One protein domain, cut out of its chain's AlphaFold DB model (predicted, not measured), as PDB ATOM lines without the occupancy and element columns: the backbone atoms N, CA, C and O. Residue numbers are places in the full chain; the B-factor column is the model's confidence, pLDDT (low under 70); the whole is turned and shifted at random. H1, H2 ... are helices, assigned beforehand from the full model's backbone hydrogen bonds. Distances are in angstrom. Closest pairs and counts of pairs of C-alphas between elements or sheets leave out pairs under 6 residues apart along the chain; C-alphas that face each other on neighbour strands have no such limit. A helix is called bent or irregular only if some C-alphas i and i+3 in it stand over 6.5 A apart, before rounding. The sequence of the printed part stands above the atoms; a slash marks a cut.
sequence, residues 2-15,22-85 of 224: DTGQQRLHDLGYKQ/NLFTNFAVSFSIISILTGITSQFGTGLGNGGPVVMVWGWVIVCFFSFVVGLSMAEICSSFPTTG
ATOM      1  N   ASP A   2      37.238 -21.059  43.119       57.44
ATOM      2  CA  ASP A   2      37.446 -19.850  42.317       57.44
ATOM      3  C   ASP A   2      38.509 -18.959  42.985       57.44
ATOM      4  O   ASP A   2      38.430 -18.716  44.192       57.44
ATOM      5  N   THR A   3      39.519 -18.490  42.246       68.19
ATOM      6  CA  THR A   3      40.670 -17.744  42.801       68.19
ATOM      7  C   THR A   3      40.226 -16.495  43.573       68.19
ATOM      8  O   THR A   3      40.809 -16.146  44.598       68.19
ATOM      9  N   GLY A   4      39.130 -15.857  43.142       62.56
ATOM     10  CA  GLY A   4      38.525 -14.721  43.847       62.56
ATOM     11  C   GLY A   4      37.825 -15.101  45.158       62.56
ATOM     12  O   GLY A   4      37.899 -14.348  46.125       62.56
ATOM     13  N   GLN A   5      37.201 -16.283  45.225       63.94
ATOM     14  CA  GLN A   5      36.546 -16.788  46.437       63.94
ATOM     15  C   GLN A   5      37.573 -17.150  47.515       63.94
ATOM     16  O   GLN A   5      37.364 -16.854  48.689       63.94
ATOM     17  N   GLN A   6      38.704 -17.743  47.115       64.44
ATOM     18  CA  GLN A   6      39.838 -17.988  48.014       64.44
ATOM     19  C   GLN A   6      40.418 -16.669  48.532       64.44
ATOM     20  O   GLN A   6      40.598 -16.517  49.734       64.44
ATOM     21  N   ARG A   7      40.593 -15.668  47.660       64.75
ATOM     22  CA  ARG A   7      41.102 -14.350  48.062       64.75
ATOM     23  C   ARG A   7      40.170 -13.609  49.025       64.75
ATOM     24  O   ARG A   7      40.645 -12.974  49.958       64.75
ATOM     25  N   LEU A   8      38.856 -13.690  48.819       63.88
ATOM     26  CA  LEU A   8      37.840 -13.165  49.743       63.88
ATOM     27  C   LEU A   8      37.922 -13.841  51.114       63.88
ATOM     28  O   LEU A   8      37.926 -13.162  52.142       63.88
ATOM     29  N   HIS A   9      38.046 -15.168  51.111       67.50
ATOM     30  CA  HIS A   9      38.180 -15.965  52.322       67.50
ATOM     31  C   HIS A   9      39.479 -15.641  53.083       67.50
ATOM     32  O   HIS A   9      39.436 -15.452  54.296       67.50
ATOM     33  N   ASP A  10      40.604 -15.460  52.381       67.69
ATOM     34  CA  ASP A  10      41.886 -15.017  52.958       67.69
ATOM     35  C   ASP A  10      41.811 -13.604  53.561       67.69
ATOM     36  O   ASP A  10      42.569 -13.251  54.464       67.69
ATOM     37  N   LEU A  11      40.890 -12.772  53.068       67.12
ATOM     38  CA  LEU A  11      40.616 -11.432  53.590       67.12
ATOM     39  C   LEU A  11      39.604 -11.436  54.751       67.12
ATOM     40  O   LEU A  11      39.316 -10.367  55.286       67.12
ATOM     41  N   GLY A  12      39.086 -12.604  55.148       68.38
ATOM     42  CA  GLY A  12      38.102 -12.757  56.223       68.38
ATOM     43  C   GLY A  12      36.662 -12.419  55.822       68.38
ATOM     44  O   GLY A  12      35.803 -12.304  56.693       68.38
ATOM     45  N   TYR A  13      36.378 -12.263  54.523       60.44
ATOM     46  CA  TYR A  13      35.043 -11.947  54.015       60.44
ATOM     47  C   TYR A  13      34.388 -13.167  53.364       60.44
ATOM     48  O   TYR A  13      34.951 -13.820  52.486       60.44
ATOM     49  N   LYS A  14      33.145 -13.455  53.763       50.06
ATOM     50  CA  LYS A  14      32.311 -14.476  53.123       50.06
ATOM     51  C   LYS A  14      31.721 -13.909  51.826       50.06
ATOM     52  O   LYS A  14      31.201 -12.796  51.811       50.06
ATOM     53  N   GLN A  15      31.823 -14.654  50.727       50.59
ATOM     54  CA  GLN A  15      31.262 -14.250  49.438       50.59
ATOM     55  C   GLN A  15      29.726 -14.326  49.483       50.59
ATOM     56  O   GLN A  15      29.154 -15.401  49.339       50.59
ATOM     57  N   ASN A  22      27.114 -11.205  34.021       66.00
ATOM     58  CA  ASN A  22      28.008 -11.586  32.929       66.00
ATOM     59  C   ASN A  22      28.821 -10.365  32.434       66.00
ATOM     60  O   ASN A  22      28.395  -9.223  32.611       66.00
ATOM     61  N   LEU A  23      29.975 -10.585  31.786       69.69
ATOM     62  CA  LEU A  23      30.883  -9.517  31.324       69.69
ATOM     63  C   LEU A  23      30.156  -8.483  30.446       69.69
ATOM     64  O   LEU A  23      30.330  -7.278  30.617       69.69
ATOM     65  N   PHE A  24      29.290  -8.968  29.553       68.31
ATOM     66  CA  PHE A  24      28.465  -8.134  28.683       68.31
ATOM     67  C   PHE A  24      27.468  -7.272  29.472       68.31
ATOM     68  O   PHE A  24      27.343  -6.079  29.210       68.31
ATOM     69  N   THR A  25      26.806  -7.842  30.481       64.69
ATOM     70  CA  THR A  25      25.872  -7.110  31.348       64.69
ATOM     71  C   THR A  25      26.597  -6.034  32.154       64.69
ATOM     72  O   THR A  25      26.112  -4.913  32.251       64.69
ATOM     73  N   ASN A  26      27.787  -6.334  32.684       73.06
ATOM     74  CA  ASN A  26      28.594  -5.357  33.417       73.06
ATOM     75  C   ASN A  26      29.087  -4.213  32.508       73.06
ATOM     76  O   ASN A  26      29.048  -3.043  32.890       73.06
ATOM     77  N   PHE A  27      29.477  -4.531  31.270       75.50
ATOM     78  CA  PHE A  27      29.826  -3.523  30.269       75.50
ATOM     79  C   PHE A  27      28.628  -2.632  29.920       75.50
ATOM     80  O   PHE A  27      28.750  -1.410  29.937       75.50
ATOM     81  N   ALA A  28      27.459  -3.226  29.669       66.62
ATOM     82  CA  ALA A  28      26.238  -2.492  29.343       66.62
ATOM     83  C   ALA A  28      25.795  -1.557  30.482       66.62
ATOM     84  O   ALA A  28      25.434  -0.407  30.230       66.62
ATOM     85  N   VAL A  29      25.875  -2.014  31.736       68.94
ATOM     86  CA  VAL A  29      25.587  -1.182  32.916       68.94
ATOM     87  C   VAL A  29      26.591  -0.033  33.023       68.94
ATOM     88  O   VAL A  29      26.183   1.116  33.171       68.94
ATOM     89  N   SER A  30      27.888  -0.313  32.879       77.19
ATOM     90  CA  SER A  30      28.937   0.718  32.919       77.19
ATOM     91  C   SER A  30      28.747   1.773  31.824       77.19
ATOM     92  O   SER A  30      28.843   2.971  32.081       77.19
ATOM     93  N   PHE A  31      28.413   1.334  30.609       73.62
ATOM     94  CA  PHE A  31      28.120   2.209  29.479       73.62
ATOM     95  C   PHE A  31      26.897   3.101  29.741       73.62
ATOM     96  O   PHE A  31      26.931   4.300  29.464       73.62
ATOM     97  N   SER A  32      25.838   2.539  30.331       71.69
ATOM     98  CA  SER A  32      24.642   3.300  30.701       71.69
ATOM     99  C   SER A  32      24.925   4.356  31.769       71.69
ATOM    100  O   SER A  32      24.345   5.435  31.704       71.69
ATOM    101  N   ILE A  33      25.810   4.072  32.732       72.38
ATOM    102  CA  ILE A  33      26.191   5.030  33.784       72.38
ATOM    103  C   ILE A  33      26.956   6.223  33.196       72.38
ATOM    104  O   ILE A  33      26.719   7.356  33.599       72.38
ATOM    105  N   ILE A  34      27.844   5.989  32.224       76.88
ATOM    106  CA  ILE A  34      28.639   7.056  31.586       76.88
ATOM    107  C   ILE A  34      27.760   7.998  30.741       76.88
ATOM    108  O   ILE A  34      28.162   9.133  30.504       76.88
ATOM    109  N   SER A  35      26.564   7.558  30.320       75.56
ATOM    110  CA  SER A  35      25.546   8.342  29.595       75.56
ATOM    111  C   SER A  35      26.136   9.370  28.617       75.56
ATOM    112  O   SER A  35      26.071  10.588  28.802       75.56
ATOM    113  N   ILE A  36      26.719   8.859  27.531       71.88
ATOM    114  CA  ILE A  36      27.401   9.677  26.517       71.88
ATOM    115  C   ILE A  36      26.440  10.691  25.872       71.88
ATOM    116  O   ILE A  36      26.827  11.825  25.607       71.88
ATOM    117  N   LEU A  37      25.178  10.300  25.667       70.00
ATOM    118  CA  LEU A  37      24.148  11.141  25.053       70.00
ATOM    119  C   LEU A  37      23.971  12.457  25.820       70.00
ATOM    120  O   LEU A  37      24.107  13.543  25.263       70.00
ATOM    121  N   THR A  38      23.722  12.343  27.123       71.75
ATOM    122  CA  THR A  38      23.429  13.484  27.991       71.75
ATOM    123  C   THR A  38      24.674  14.337  28.202       71.75
ATOM    124  O   THR A  38      24.601  15.569  28.151       71.75
ATOM    125  N   GLY A  39      25.824  13.682  28.404       71.94
ATOM    126  CA  GLY A  39      27.101  14.350  28.637       71.94
ATOM    127  C   GLY A  39      27.548  15.189  27.444       71.94
ATOM    128  O   GLY A  39      27.880  16.363  27.614       71.94
ATOM    129  N   ILE A  40      27.499  14.623  26.232       74.06
ATOM    130  CA  ILE A  40      27.899  15.345  25.022       74.06
ATOM    131  C   ILE A  40      26.937  16.496  24.762       74.06
ATOM    132  O   ILE A  40      27.397  17.625  24.642       74.06
ATOM    133  N   THR A  41      25.621  16.264  24.718       72.31
ATOM    134  CA  THR A  41      24.661  17.326  24.376       72.31
ATOM    135  C   THR A  41      24.728  18.507  25.345       72.31
ATOM    136  O   THR A  41      24.673  19.654  24.904       72.31
ATOM    137  N   SER A  42      24.917  18.251  26.643       73.19
ATOM    138  CA  SER A  42      24.988  19.318  27.652       73.19
ATOM    139  C   SER A  42      26.294  20.113  27.587       73.19
ATOM    140  O   SER A  42      26.288  21.317  27.826       73.19
ATOM    141  N   GLN A  43      27.417  19.468  27.253       76.06
ATOM    142  CA  GLN A  43      28.733  20.119  27.253       76.06
ATOM    143  C   GLN A  43      29.213  20.585  25.877       76.06
ATOM    144  O   GLN A  43      30.187  21.335  25.799       76.06
ATOM    145  N   PHE A  44      28.540  20.196  24.791       75.38
ATOM    146  CA  PHE A  44      28.969  20.515  23.428       75.38
ATOM    147  C   PHE A  44      29.138  22.025  23.212       75.38
ATOM    148  O   PHE A  44      30.147  22.463  22.661       75.38
ATOM    149  N   GLY A  45      28.187  22.829  23.703       72.06
ATOM    150  CA  GLY A  45      28.237  24.290  23.591       72.06
ATOM    151  C   GLY A  45      29.422  24.906  24.338       72.06
ATOM    152  O   GLY A  45      30.116  25.769  23.803       72.06
ATOM    153  N   THR A  46      29.708  24.423  25.548       73.50
ATOM    154  CA  THR A  46      30.855  24.877  26.347       73.50
ATOM    155  C   THR A  46      32.184  24.454  25.722       73.50
ATOM    156  O   THR A  46      33.120  25.249  25.676       73.50
ATOM    157  N   GLY A  47      32.267  23.225  25.201       71.94
ATOM    158  CA  GLY A  47      33.459  22.722  24.517       71.94
ATOM    159  C   GLY A  47      33.792  23.531  23.265       71.94
ATOM    160  O   GLY A  47      34.943  23.922  23.066       71.94
ATOM    161  N   LEU A  48      32.770  23.857  22.469       76.00
ATOM    162  CA  LEU A  48      32.946  24.660  21.265       76.00
ATOM    163  C   LEU A  48      33.355  26.101  21.600       76.00
ATOM    164  O   LEU A  48      34.255  26.636  20.956       76.00
ATOM    165  N   GLY A  49      32.743  26.699  22.628       75.25
ATOM    166  CA  GLY A  49      33.030  28.073  23.050       75.25
ATOM    167  C   GLY A  49      34.419  28.276  23.662       75.25
ATOM    168  O   GLY A  49      35.022  29.324  23.454       75.25
ATOM    169  N   ASN A  50      34.949  27.283  24.384       75.12
ATOM    170  CA  ASN A  50      36.200  27.440  25.135       75.12
ATOM    171  C   ASN A  50      37.451  26.921  24.404       75.12
ATOM    172  O   ASN A  50      38.554  27.345  24.738       75.12
ATOM    173  N   GLY A  51      37.316  25.995  23.447       69.62
ATOM    174  CA  GLY A  51      38.471  25.357  22.792       69.62
ATOM    175  C   GLY A  51      38.321  25.101  21.291       69.62
ATOM    176  O   GLY A  51      39.270  24.652  20.647       69.62
ATOM    177  N   GLY A  52      37.152  25.382  20.714       79.31
ATOM    178  CA  GLY A  52      36.872  25.106  19.310       79.31
ATOM    179  C   GLY A  52      36.884  23.608  18.947       79.31
ATOM    180  O   GLY A  52      37.118  22.736  19.790       79.31
ATOM    181  N   PRO A  53      36.652  23.273  17.665       77.19
ATOM    182  CA  PRO A  53      36.489  21.885  17.222       77.19
ATOM    183  C   PRO A  53      37.732  21.005  17.434       77.19
ATOM    184  O   PRO A  53      37.617  19.810  17.697       77.19
ATOM    185  N   VAL A  54      38.931  21.592  17.343       78.81
ATOM    186  CA  VAL A  54      40.206  20.864  17.458       78.81
ATOM    187  C   VAL A  54      40.408  20.325  18.874       78.81
ATOM    188  O   VAL A  54      40.770  19.159  19.036       78.81
ATOM    189  N   VAL A  55      40.133  21.141  19.899       80.56
ATOM    190  CA  VAL A  55      40.252  20.726  21.304       80.56
ATOM    191  C   VAL A  55      39.190  19.689  21.653       80.56
ATOM    192  O   VAL A  55      39.484  18.759  22.394       80.56
ATOM    193  N   MET A  56      37.986  19.778  21.083       78.12
ATOM    194  CA  MET A  56      36.946  18.772  21.317       78.12
ATOM    195  C   MET A  56      37.353  17.382  20.807       78.12
ATOM    196  O   MET A  56      37.112  16.394  21.493       78.12
ATOM    197  N   VAL A  57      38.005  17.295  19.643       81.62
ATOM    198  CA  VAL A  57      38.440  16.009  19.070       81.62
ATOM    199  C   VAL A  57      39.703  15.490  19.760       81.62
ATOM    200  O   VAL A  57      39.719  14.367  20.263       81.62
ATOM    201  N   TRP A  58      40.767  16.294  19.815       83.81
ATOM    202  CA  TRP A  58      42.056  15.840  20.351       83.81
ATOM    203  C   TRP A  58      42.094  15.808  21.876       83.81
ATOM    204  O   TRP A  58      42.697  14.903  22.453       83.81
ATOM    205  N   GLY A  59      41.418  16.745  22.541       84.88
ATOM    206  CA  GLY A  59      41.298  16.760  23.997       84.88
ATOM    207  C   GLY A  59      40.592  15.511  24.513       84.88
ATOM    208  O   GLY A  59      41.060  14.909  25.475       84.88
ATOM    209  N   TRP A  60      39.543  15.053  23.822       83.88
ATOM    210  CA  TRP A  60      38.871  13.797  24.154       83.88
ATOM    211  C   TRP A  60      39.824  12.596  24.102       83.88
ATOM    212  O   TRP A  60      39.904  11.841  25.066       83.88
ATOM    213  N   VAL A  61      40.601  12.446  23.021       88.06
ATOM    214  CA  VAL A  61      41.549  11.325  22.861       88.06
ATOM    215  C   VAL A  61      42.602  11.315  23.972       88.06
ATOM    216  O   VAL A  61      42.886  10.266  24.550       88.06
ATOM    217  N   ILE A  62      43.153  12.486  24.297       90.69
ATOM    218  CA  ILE A  62      44.158  12.629  25.353       90.69
ATOM    219  C   ILE A  62      43.558  12.258  26.715       90.69
ATOM    220  O   ILE A  62      44.144  11.465  27.448       90.69
ATOM    221  N   VAL A  63      42.370  12.779  27.041       90.12
ATOM    222  CA  VAL A  63      41.675  12.461  28.297       90.12
ATOM    223  C   VAL A  63      41.373  10.965  28.383       90.12
ATOM    224  O   VAL A  63      41.673  10.352  29.404       90.12
ATOM    225  N   CYS A  64      40.881  10.345  27.305       89.69
ATOM    226  CA  CYS A  64      40.641   8.903  27.256       89.69
ATOM    227  C   CYS A  64      41.904   8.090  27.548       89.69
ATOM    228  O   CYS A  64      41.829   7.113  28.292       89.69
ATOM    229  N   PHE A  65      43.058   8.487  27.005       93.00
ATOM    230  CA  PHE A  65      44.321   7.801  27.267       93.00
ATOM    231  C   PHE A  65      44.696   7.844  28.755       93.00
ATOM    232  O   PHE A  65      44.957   6.802  29.356       93.00
ATOM    233  N   PHE A  66      44.656   9.021  29.384       93.19
ATOM    234  CA  PHE A  66      44.961   9.144  30.812       93.19
ATOM    235  C   PHE A  66      43.941   8.410  31.691       93.19
ATOM    236  O   PHE A  66      44.328   7.699  32.620       93.19
ATOM    237  N   SER A  67      42.647   8.507  31.376       91.56
ATOM    238  CA  SER A  67      41.597   7.764  32.079       91.56
ATOM    239  C   SER A  67      41.764   6.250  31.942       91.56
ATOM    240  O   SER A  67      41.500   5.524  32.899       91.56
ATOM    241  N   PHE A  68      42.250   5.760  30.797       91.00
ATOM    242  CA  PHE A  68      42.533   4.341  30.593       91.00
ATOM    243  C   PHE A  68      43.672   3.852  31.494       91.00
ATOM    244  O   PHE A  68      43.535   2.812  32.137       91.00
ATOM    245  N   VAL A  69      44.756   4.626  31.621       93.00
ATOM    246  CA  VAL A  69      45.870   4.306  32.535       93.00
ATOM    247  C   VAL A  69      45.393   4.244  33.990       93.00
ATOM    248  O   VAL A  69      45.724   3.302  34.713       93.00
ATOM    249  N   VAL A  70      44.561   5.198  34.417       90.88
ATOM    250  CA  VAL A  70      43.950   5.183  35.759       90.88
ATOM    251  C   VAL A  70      43.048   3.955  35.939       90.88
ATOM    252  O   VAL A  70      43.100   3.295  36.978       90.88
ATOM    253  N   GLY A  71      42.261   3.609  34.917       88.00
ATOM    254  CA  GLY A  71      41.416   2.417  34.908       88.00
ATOM    255  C   GLY A  71      42.209   1.117  35.057       88.00
ATOM    256  O   GLY A  71      41.810   0.249  35.830       88.00
ATOM    257  N   LEU A  72      43.359   0.999  34.386       89.06
ATOM    258  CA  LEU A  72      44.257  -0.154  34.517       89.06
ATOM    259  C   LEU A  72      44.816  -0.289  35.939       89.06
ATOM    260  O   LEU A  72      44.810  -1.387  36.493       89.06
ATOM    261  N   SER A  73      45.223   0.820  36.563       89.06
ATOM    262  CA  SER A  73      45.682   0.813  37.959       89.06
ATOM    263  C   SER A  73      44.575   0.367  38.923       89.06
ATOM    264  O   SER A  73      44.806  -0.466  39.801       89.06
ATOM    265  N   MET A  74      43.343   0.850  38.732       85.44
ATOM    266  CA  MET A  74      42.198   0.391  39.526       85.44
ATOM    267  C   MET A  74      41.879  -1.089  39.281       85.44
ATOM    268  O   MET A  74      41.540  -1.797  40.226       85.44
ATOM    269  N   ALA A  75      42.021  -1.585  38.049       85.69
ATOM    270  CA  ALA A  75      41.804  -2.995  37.730       85.69
ATOM    271  C   ALA A  75      42.782  -3.920  38.478       85.69
ATOM    272  O   ALA A  75      42.370  -4.960  38.999       85.69
ATOM    273  N   GLU A  76      44.051  -3.524  38.601       86.19
ATOM    274  CA  GLU A  76      45.057  -4.264  39.370       86.19
ATOM    275  C   GLU A  76      44.683  -4.343  40.861       86.19
ATOM    276  O   GLU A  76      44.688  -5.425  41.461       86.19
ATOM    277  N   ILE A  77      44.246  -3.223  41.446       82.75
ATOM    278  CA  ILE A  77      43.801  -3.159  42.847       82.75
ATOM    279  C   ILE A  77      42.544  -4.017  43.065       82.75
ATOM    280  O   ILE A  77      42.505  -4.810  44.009       82.75
ATOM    281  N   CYS A  78      41.551  -3.924  42.174       79.38
ATOM    282  CA  CYS A  78      40.335  -4.745  42.205       79.38
ATOM    283  C   CYS A  78      40.645  -6.246  42.191       79.38
ATOM    284  O   CYS A  78      40.002  -7.013  42.908       79.38
ATOM    285  N   SER A  79      41.630  -6.668  41.388       80.12
ATOM    286  CA  SER A  79      42.038  -8.075  41.302       80.12
ATOM    287  C   SER A  79      42.686  -8.574  42.599       80.12
ATOM    288  O   SER A  79      42.507  -9.729  42.986       80.12
ATOM    289  N   SER A  80      43.383  -7.684  43.311       78.44
ATOM    290  CA  SER A  80      44.071  -7.993  44.566       78.44
ATOM    291  C   SER A  80      43.140  -7.977  45.783       78.44
ATOM    292  O   SER A  80      43.350  -8.756  46.723       78.44
ATOM    293  N   PHE A  81      42.120  -7.110  45.764       74.75
ATOM    294  CA  PHE A  81      41.168  -6.879  46.854       74.75
ATOM    295  C   PHE A  81      39.711  -6.852  46.352       74.75
ATOM    296  O   PHE A  81      39.104  -5.778  46.261       74.75
ATOM    297  N   PRO A  82      39.119  -8.023  46.060       66.94
ATOM    298  CA  PRO A  82      37.747  -8.123  45.570       66.94
ATOM    299  C   PRO A  82      36.724  -7.953  46.710       66.94
ATOM    300  O   PRO A  82      36.060  -8.905  47.097       66.94
ATOM    301  N   THR A  83      36.599  -6.751  47.281       67.50
ATOM    302  CA  THR A  83      35.666  -6.438  48.385       67.50
ATOM    303  C   THR A  83      34.572  -5.458  47.958       67.50
ATOM    304  O   THR A  83      34.857  -4.425  47.348       67.50
ATOM    305  N   THR A  84      33.319  -5.729  48.332       57.50
ATOM    306  CA  THR A  84      32.164  -4.844  48.103       57.50
ATOM    307  C   THR A  84      32.324  -3.562  48.939       57.50
ATOM    308  O   THR A  84      32.349  -3.632  50.162       57.50
ATOM    309  N   GLY A  85      32.495  -2.397  48.299       60.09
ATOM    310  CA  GLY A  85      32.855  -1.123  48.966       60.09
ATOM    311  C   GLY A  85      34.301  -0.647  48.734       60.09
ATOM    312  O   GLY A  85      34.770   0.259  49.423       60.09
TER     313      GLY A  85
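What this domain is: This is residues 2 to 15 and 22 to 85 of the 224 residues of the protein "Amino acid transporter protein" of Klebsormidium nitens (UniProt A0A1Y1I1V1). The model is a long, narrow, open U of helices: H2 and then H3a make one side, the chain turns at residues 51 and 52, and the long H3b runs back as the other side, with an empty space between H2 and H3b. The short helix H1 sits at the open end of the U, near the end of H3b. The printed part has 78 residues with three named helices, H1, H2 and H3 in that order along the chain, and no named strand; the class is all helix. The whole is extended, with a radius of gyration of the C-alphas of 18.2 A, and the C-alphas span 53 by 22 by 20 A.

Where its parts are: H1 is residues 3 to 10, beginning at C-alpha 3 at (40.670, -17.744, 42.801). H2 is residues 23 to 34, 16.7 A from first to last C-alpha. H3 is residues 36 to 80, assigned as one helix by its hydrogen bonds, but it is bent: C-alphas 50 and 53 are 9.7 A apart. Its arm H3a is residues 36 to 50, 19.9 A long, and is itself irregular, with C-alphas 42 and 45 at 7.2 A. Its arm H3b is residues 53 to 80, 41.2 A long, from C-alpha 53 at (36.489, 21.885, 17.222) to C-alpha 80 at (44.071, -7.993, 44.566).

How they stand to each other: H1 and H3b are close but not clearly touching; their closest C-alphas, those of Arg 7 and Ser 80, are 7.8 A apart. They run the same way at a steep tilt of 58 degrees. H1 is apart from H2 and from H3a. H2 and H3a meet only through their link, while H2 and H3b are apart. H3a and H3b touch only at the corner, H3a with residues 47 to 48 alone and H3b with residues 53 to 56 alone. Their closest C-alphas, those of Gly 47 and Met 56, are 6.2 A apart. The two arms run opposite ways at a steep tilt of 47 degrees. In H1 and H2 every O i to N i+4 pair is within hydrogen-bond range; in H3a 9 of 11 are, and in H3b 23 of 24.

The domain as a whole: The two C-alphas farthest apart, those of Asp 10 and Gly 49, are 53.2 A apart. Residues 16 to 21 are not printed, and C-alphas 15 and 22 are 17.0 A apart across this cut, which lies in the link from H1 to H2. The link from H2 to H3 is tight, with 1 residue. Residues 22 to 43 and residues 60 to 78 stand free. The mean pLDDT of the printed part is 75.1; it is under 70 at residues 2 to 15, 22 to 25, 28 to 29, 51 and 82 to 85.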